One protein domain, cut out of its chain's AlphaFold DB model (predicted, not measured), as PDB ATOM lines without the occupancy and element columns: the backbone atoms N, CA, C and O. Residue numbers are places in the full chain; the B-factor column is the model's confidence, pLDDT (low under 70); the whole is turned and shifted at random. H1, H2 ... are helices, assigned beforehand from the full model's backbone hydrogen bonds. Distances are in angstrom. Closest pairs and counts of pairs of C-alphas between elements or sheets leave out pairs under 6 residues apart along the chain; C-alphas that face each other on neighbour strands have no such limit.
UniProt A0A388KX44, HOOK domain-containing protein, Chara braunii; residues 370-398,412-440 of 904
ATOM      1  N   THR A 370     196.866 179.641 119.003       64.69
ATOM      2  CA  THR A 370     197.064 178.733 120.149       64.69
ATOM      3  C   THR A 370     197.947 177.536 119.796       64.69
ATOM      4  O   THR A 370     198.779 177.132 120.603       64.69
ATOM      5  N   GLU A 371     197.857 177.025 118.564       64.81
ATOM      6  CA  GLU A 371     198.699 175.922 118.078       64.81
ATOM      7  C   GLU A 371     200.195 176.295 118.003       64.81
ATOM      8  O   GLU A 371     201.054 175.449 118.263       64.81
ATOM      9  N   TYR A 372     200.538 177.560 117.713       65.88
ATOM     10  CA  TYR A 372     201.930 178.027 117.720       65.88
ATOM     11  C   TYR A 372     202.481 178.139 119.149       65.88
ATOM     12  O   TYR A 372     203.620 177.736 119.409       65.88
ATOM     13  N   GLN A 373     201.665 178.606 120.100       69.25
ATOM     14  CA  GLN A 373     202.032 178.633 121.520       69.25
ATOM     15  C   GLN A 373     202.180 177.208 122.087       69.25
ATOM     16  O   GLN A 373     203.191 176.915 122.723       69.25
ATOM     17  N   GLU A 374     201.281 176.273 121.763       71.75
ATOM     18  CA  GLU A 374     201.411 174.854 122.143       71.75
ATOM     19  C   GLU A 374     202.693 174.204 121.575       71.75
ATOM     20  O   GLU A 374     203.378 173.435 122.262       71.75
ATOM     21  N   LEU A 375     203.077 174.522 120.333       70.06
ATOM     22  CA  LEU A 375     204.348 174.075 119.744       70.06
ATOM     23  C   LEU A 375     205.568 174.693 120.449       70.06
ATOM     24  O   LEU A 375     206.582 174.018 120.655       70.06
ATOM     25  N   LYS A 376     205.477 175.959 120.863       74.62
ATOM     26  CA  LYS A 376     206.518 176.666 121.623       74.62
ATOM     27  C   LYS A 376     206.698 176.053 123.015       74.62
ATOM     28  O   LYS A 376     207.830 175.751 123.398       74.62
ATOM     29  N   GLU A 377     205.607 175.785 123.729       75.75
ATOM     30  CA  GLU A 377     205.604 175.132 125.043       75.75
ATOM     31  C   GLU A 377     206.115 173.688 124.975       75.75
ATOM     32  O   GLU A 377     207.026 173.320 125.718       75.75
ATOM     33  N   THR A 378     205.622 172.873 124.039       75.19
ATOM     34  CA  THR A 378     206.095 171.484 123.881       75.19
ATOM     35  C   THR A 378     207.585 171.410 123.531       75.19
ATOM     36  O   THR A 378     208.293 170.544 124.052       75.19
ATOM     37  N   ARG A 379     208.111 172.360 122.744       76.06
ATOM     38  CA  ARG A 379     209.553 172.487 122.462       76.06
ATOM     39  C   ARG A 379     210.373 172.906 123.691       76.06
ATOM     40  O   ARG A 379     211.535 172.509 123.803       76.06
ATOM     41  N   ILE A 380     209.801 173.684 124.613       77.12
ATOM     42  CA  ILE A 380     210.424 174.022 125.905       77.12
ATOM     43  C   ILE A 380     210.435 172.792 126.826       77.12
ATOM     44  O   ILE A 380     211.481 172.471 127.394       77.12
ATOM     45  N   CYS A 381     209.322 172.061 126.917       74.19
ATOM     46  CA  CYS A 381     209.211 170.829 127.701       74.19
ATOM     47  C   CYS A 381     210.193 169.746 127.229       74.19
ATOM     48  O   CYS A 381     210.882 169.157 128.060       74.19
ATOM     49  N   LEU A 382     210.348 169.547 125.912       75.19
ATOM     50  CA  LEU A 382     211.335 168.615 125.352       75.19
ATOM     51  C   LEU A 382     212.768 168.984 125.782       75.19
ATOM     52  O   LEU A 382     213.490 168.150 126.319       75.19
ATOM     53  N   LYS A 383     213.156 170.262 125.653       78.81
ATOM     54  CA  LYS A 383     214.474 170.760 126.100       78.81
ATOM     55  C   LYS A 383     214.703 170.627 127.611       78.81
ATOM     56  O   LYS A 383     215.854 170.606 128.048       78.81
ATOM     57  N   LYS A 384     213.638 170.589 128.419       76.75
ATOM     58  CA  LYS A 384     213.716 170.340 129.866       76.75
ATOM     59  C   LYS A 384     213.961 168.854 130.145       76.75
ATOM     60  O   LYS A 384     214.914 168.540 130.853       76.75
ATOM     61  N   ALA A 385     213.201 167.967 129.502       72.75
ATOM     62  CA  ALA A 385     213.390 166.519 129.589       72.75
ATOM     63  C   ALA A 385     214.792 166.080 129.117       72.75
ATOM     64  O   ALA A 385     215.463 165.321 129.810       72.75
ATOM     65  N   GLU A 386     215.303 166.634 128.009       75.12
ATOM     66  CA  GLU A 386     216.677 166.388 127.534       75.12
ATOM     67  C   GLU A 386     217.752 166.771 128.568       75.12
ATOM     68  O   GLU A 386     218.793 166.117 128.656       75.12
ATOM     69  N   LYS A 387     217.534 167.841 129.348       76.94
ATOM     70  CA  LYS A 387     218.453 168.254 130.421       76.94
ATOM     71  C   LYS A 387     218.363 167.328 131.627       76.94
ATOM     72  O   LYS A 387     219.400 166.940 132.155       76.94
ATOM     73  N   GLU A 388     217.153 166.968 132.044       75.38
ATOM     74  CA  GLU A 388     216.926 166.045 133.161       75.38
ATOM     75  C   GLU A 388     217.506 164.653 132.846       75.38
ATOM     76  O   GLU A 388     218.216 164.088 133.676       75.38
ATOM     77  N   TYR A 389     217.356 164.163 131.608       74.44
ATOM     78  CA  TYR A 389     217.990 162.926 131.137       74.44
ATOM     79  C   TYR A 389     219.526 162.976 131.192       74.44
ATOM     80  O   TYR A 389     220.152 162.031 131.668       74.44
ATOM     81  N   ARG A 390     220.163 164.087 130.785       75.94
ATOM     82  CA  ARG A 390     221.630 164.248 130.912       75.94
ATOM     83  C   ARG A 390     222.104 164.189 132.365       75.94
ATOM     84  O   ARG A 390     223.177 163.649 132.615       75.94
ATOM     85  N   ILE A 391     221.320 164.717 133.306       76.06
ATOM     86  CA  ILE A 391     221.627 164.653 134.743       76.06
ATOM     87  C   ILE A 391     221.493 163.208 135.246       76.06
ATOM     88  O   ILE A 391     222.426 162.697 135.860       76.06
ATOM     89  N   TYR A 392     220.399 162.514 134.919       71.44
ATOM     90  CA  TYR A 392     220.215 161.098 135.268       71.44
ATOM     91  C   TYR A 392     221.311 160.196 134.689       71.44
ATOM     92  O   TYR A 392     221.829 159.323 135.386       71.44
ATOM     93  N   LYS A 393     221.714 160.433 133.438       74.31
ATOM     94  CA  LYS A 393     222.812 159.713 132.788       74.31
ATOM     95  C   LYS A 393     224.150 159.951 133.492       74.31
ATOM     96  O   LYS A 393     224.853 158.987 133.776       74.31
ATOM     97  N   ALA A 394     224.461 161.198 133.855       70.75
ATOM     98  CA  ALA A 394     225.656 161.518 134.636       70.75
ATOM     99  C   ALA A 394     225.648 160.837 136.021       70.75
ATOM    100  O   ALA A 394     226.657 160.264 136.419       70.75
ATOM    101  N   MET A 395     224.503 160.807 136.715       70.44
ATOM    102  CA  MET A 395     224.362 160.100 137.997       70.44
ATOM    103  C   MET A 395     224.579 158.583 137.868       70.44
ATOM    104  O   MET A 395     225.197 157.978 138.741       70.44
ATOM    105  N   LEU A 396     224.109 157.959 136.782       64.88
ATOM    106  CA  LEU A 396     224.362 156.539 136.500       64.88
ATOM    107  C   LEU A 396     225.846 156.277 136.174       64.88
ATOM    108  O   LEU A 396     226.423 155.306 136.661       64.88
ATOM    109  N   GLU A 397     226.487 157.174 135.421       67.12
ATOM    110  CA  GLU A 397     227.927 157.128 135.120       67.12
ATOM    111  C   GLU A 397     228.823 157.417 136.348       67.12
ATOM    112  O   GLU A 397     230.001 157.047 136.348       67.12
ATOM    113  N   GLU A 398     228.305 158.059 137.399       64.75
ATOM    114  CA  GLU A 398     228.963 158.181 138.711       64.75
ATOM    115  C   GLU A 398     228.718 156.955 139.603       64.75
ATOM    116  O   GLU A 398     229.666 156.444 140.203       64.75
ATOM    117  N   LEU A 412     225.142 142.379 135.876       58.72
ATOM    118  CA  LEU A 412     223.703 142.661 135.947       58.72
ATOM    119  C   LEU A 412     223.405 144.161 136.086       58.72
ATOM    120  O   LEU A 412     222.415 144.632 135.535       58.72
ATOM    121  N   ILE A 413     224.251 144.919 136.788       62.53
ATOM    122  CA  ILE A 413     224.086 146.374 136.932       62.53
ATOM    123  C   ILE A 413     224.415 147.082 135.610       62.53
ATOM    124  O   ILE A 413     223.651 147.949 135.188       62.53
ATOM    125  N   ASP A 414     225.476 146.666 134.913       62.56
ATOM    126  CA  ASP A 414     225.826 147.202 133.592       62.56
ATOM    127  C   ASP A 414     224.773 146.854 132.525       62.56
ATOM    128  O   ASP A 414     224.407 147.709 131.717       62.56
ATOM    129  N   GLU A 415     224.235 145.630 132.524       66.00
ATOM    130  CA  GLU A 415     223.171 145.223 131.597       66.00
ATOM    131  C   GLU A 415     221.851 145.958 131.870       66.00
ATOM    132  O   GLU A 415     221.218 146.437 130.926       66.00
ATOM    133  N   VAL A 416     221.460 146.130 133.138       71.31
ATOM    134  CA  VAL A 416     220.270 146.917 133.513       71.31
ATOM    135  C   VAL A 416     220.465 148.403 133.197       71.31
ATOM    136  O   VAL A 416     219.548 149.028 132.665       71.31
ATOM    137  N   GLY A 417     221.653 148.967 133.429       71.50
ATOM    138  CA  GLY A 417     221.985 150.345 133.053       71.50
ATOM    139  C   GLY A 417     221.951 150.565 131.537       71.50
ATOM    140  O   GLY A 417     221.378 151.546 131.056       71.50
ATOM    141  N   GLN A 418     222.484 149.625 130.753       72.12
ATOM    142  CA  GLN A 418     222.388 149.660 129.291       72.12
ATOM    143  C   GLN A 418     220.949 149.481 128.792       72.12
ATOM    144  O   GLN A 418     220.559 150.157 127.840       72.12
ATOM    145  N   ALA A 419     220.148 148.614 129.416       71.00
ATOM    146  CA  ALA A 419     218.738 148.445 129.077       71.00
ATOM    147  C   ALA A 419     217.926 149.715 129.388       71.00
ATOM    148  O   ALA A 419     217.175 150.176 128.531       71.00
ATOM    149  N   ALA A 420     218.131 150.327 130.558       72.50
ATOM    150  CA  ALA A 420     217.484 151.577 130.950       72.50
ATOM    151  C   ALA A 420     217.836 152.731 129.998       72.50
ATOM    152  O   ALA A 420     216.945 153.458 129.562       72.50
ATOM    153  N   ASN A 421     219.109 152.856 129.602       73.69
ATOM    154  CA  ASN A 421     219.528 153.841 128.603       73.69
ATOM    155  C   ASN A 421     218.849 153.607 127.246       73.69
ATOM    156  O   ASN A 421     218.306 154.552 126.687       73.69
ATOM    157  N   ARG A 422     218.786 152.360 126.751       77.69
ATOM    158  CA  ARG A 422     218.095 152.033 125.486       77.69
ATOM    159  C   ARG A 422     216.590 152.318 125.535       77.69
ATOM    160  O   ARG A 422     216.032 152.717 124.519       77.69
ATOM    161  N   ILE A 423     215.940 152.120 126.684       76.19
ATOM    162  CA  ILE A 423     214.517 152.447 126.876       76.19
ATOM    163  C   ILE A 423     214.317 153.967 126.852       76.19
ATOM    164  O   ILE A 423     213.492 154.449 126.081       76.19
ATOM    165  N   MET A 424     215.109 154.730 127.613       74.50
ATOM    166  CA  MET A 424     215.010 156.196 127.630       74.50
ATOM    167  C   MET A 424     215.361 156.826 126.272       74.50
ATOM    168  O   MET A 424     214.640 157.708 125.815       74.50
ATOM    169  N   ASP A 425     216.400 156.344 125.582       74.81
ATOM    170  CA  ASP A 425     216.740 156.795 124.224       74.81
ATOM    171  C   ASP A 425     215.592 156.496 123.234       74.81
ATOM    172  O   ASP A 425     215.267 157.329 122.385       74.81
ATOM    173  N   ALA A 426     214.913 155.347 123.369       76.12
ATOM    174  CA  ALA A 426     213.747 155.005 122.553       76.12
ATOM    175  C   ALA A 426     212.508 155.865 122.871       76.12
ATOM    176  O   ALA A 426     211.763 156.215 121.955       76.12
ATOM    177  N   GLU A 427     212.280 156.244 124.131       78.38
ATOM    178  CA  GLU A 427     211.206 157.170 124.525       78.38
ATOM    179  C   GLU A 427     211.481 158.608 124.050       78.38
ATOM    180  O   GLU A 427     210.571 159.295 123.567       78.38
ATOM    181  N   ILE A 428     212.740 159.054 124.105       75.94
ATOM    182  CA  ILE A 428     213.179 160.344 123.558       75.94
ATOM    183  C   ILE A 428     212.981 160.370 122.036       75.94
ATOM    184  O   ILE A 428     212.378 161.309 121.521       75.94
ATOM    185  N   GLU A 429     213.379 159.329 121.303       78.75
ATOM    186  CA  GLU A 429     213.126 159.281 119.857       78.75
ATOM    187  C   GLU A 429     211.632 159.115 119.520       78.75
ATOM    188  O   GLU A 429     211.137 159.759 118.594       78.75
ATOM    189  N   GLN A 430     210.847 158.372 120.310       82.06
ATOM    190  CA  GLN A 430     209.394 158.301 120.105       82.06
ATOM    191  C   GLN A 430     208.715 159.669 120.313       82.06
ATOM    192  O   GLN A 430     207.802 160.031 119.565       82.06
ATOM    193  N   THR A 431     209.139 160.445 121.316       78.81
ATOM    194  CA  THR A 431     208.621 161.806 121.537       78.81
ATOM    195  C   THR A 431     209.113 162.786 120.472       78.81
ATOM    196  O   THR A 431     208.323 163.611 120.012       78.81
ATOM    197  N   ARG A 432     210.354 162.646 119.992       78.94
ATOM    198  CA  ARG A 432     210.910 163.417 118.870       78.94
ATOM    199  C   ARG A 432     210.132 163.196 117.573       78.94
ATOM    200  O   ARG A 432     209.751 164.178 116.939       78.94
ATOM    201  N   VAL A 433     209.826 161.946 117.219       81.38
ATOM    202  CA  VAL A 433     209.013 161.602 116.037       81.38
ATOM    203  C   VAL A 433     207.592 162.164 116.163       81.38
ATOM    204  O   VAL A 433     207.107 162.805 115.233       81.38
ATOM    205  N   LYS A 434     206.943 162.029 117.330       79.38
ATOM    206  CA  LYS A 434     205.624 162.645 117.592       79.38
ATOM    207  C   LYS A 434     205.656 164.175 117.475       79.38
ATOM    208  O   LYS A 434     204.680 164.774 117.023       79.38
ATOM    209  N   LEU A 435     206.754 164.822 117.873       78.88
ATOM    210  CA  LEU A 435     206.918 166.270 117.741       78.88
ATOM    211  C   LEU A 435     207.148 166.682 116.278       78.88
ATOM    212  O   LEU A 435     206.533 167.639 115.822       78.88
ATOM    213  N   GLN A 436     207.965 165.936 115.526       81.12
ATOM    214  CA  GLN A 436     208.147 166.134 114.081       81.12
ATOM    215  C   GLN A 436     206.830 165.973 113.313       81.12
ATOM    216  O   GLN A 436     206.529 166.790 112.450       81.12
ATOM    217  N   GLU A 437     206.007 164.982 113.661       83.44
ATOM    218  CA  GLU A 437     204.685 164.799 113.057       83.44
ATOM    219  C   GLU A 437     203.758 165.998 113.325       83.44
ATOM    220  O   GLU A 437     203.080 166.473 112.414       83.44
ATOM    221  N   LYS A 438     203.750 166.531 114.556       79.31
ATOM    222  CA  LYS A 438     202.991 167.748 114.892       79.31
ATOM    223  C   LYS A 438     203.489 168.976 114.127       79.31
ATOM    224  O   LYS A 438     202.662 169.735 113.631       79.31
ATOM    225  N   VAL A 439     204.807 169.152 114.005       79.12
ATOM    226  CA  VAL A 439     205.411 170.249 113.231       79.12
ATOM    227  C   VAL A 439     205.014 170.150 111.756       79.12
ATOM    228  O   VAL A 439     204.467 171.110 111.231       79.12
ATOM    229  N   LEU A 440     205.156 168.981 111.124       82.75
ATOM    230  CA  LEU A 440     204.756 168.773 109.725       82.75
ATOM    231  C   LEU A 440     203.252 169.013 109.502       82.75
ATOM    232  O   LEU A 440     202.861 169.626 108.511       82.75
TER     233      LEU A 440
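Overview. This is residues 370 to 398 and 412 to 440 of the 904 residues of the protein "HOOK domain-containing protein" of Chara braunii (UniProt A0A388KX44). Two long helices, H1 and then H2, lie side by side and run opposite ways, a loose pair that together makes a rod. The link joining them is cut out. The printed part has 58 residues with two named helices and no named strand, and its class is all helix. It is loose, with a radius of gyration of the C-alphas of 14.2 A, and spans 47 by 19 by 10 A.

Arrangement. H1, residues 370 to 398, and H2, residues 412 to 440, only just touch, with 3 pairs of C-alphas within 8 A. The closest C-alphas are those of Leu 396 and Gly 417, 7.5 A apart. The helices stand at a shallow tilt of 14 degrees, opposite ways, and their centres are 12.5 A apart. In both, every O i to N i+4 pair is within hydrogen-bond range.

Along the chain. H1 begins at C-alpha 370, (197.064, 178.733, 120.149), and is 42.2 A long from first to last C-alpha. H2 is 41.6 A long and ends at C-alpha 440, (204.756, 168.773, 109.725).

Size, cuts and confidence. The C-alphas farthest apart, of Thr 370 and Leu 412, are 47.5 A apart. Residues 399 to 411 are not printed; C-alphas 398 and 412 are 16.6 A apart across the cut. Mean pLDDT of the printed part is 73.8; residues 370 to 373, 396 to 398 and 412 to 415 are under 70.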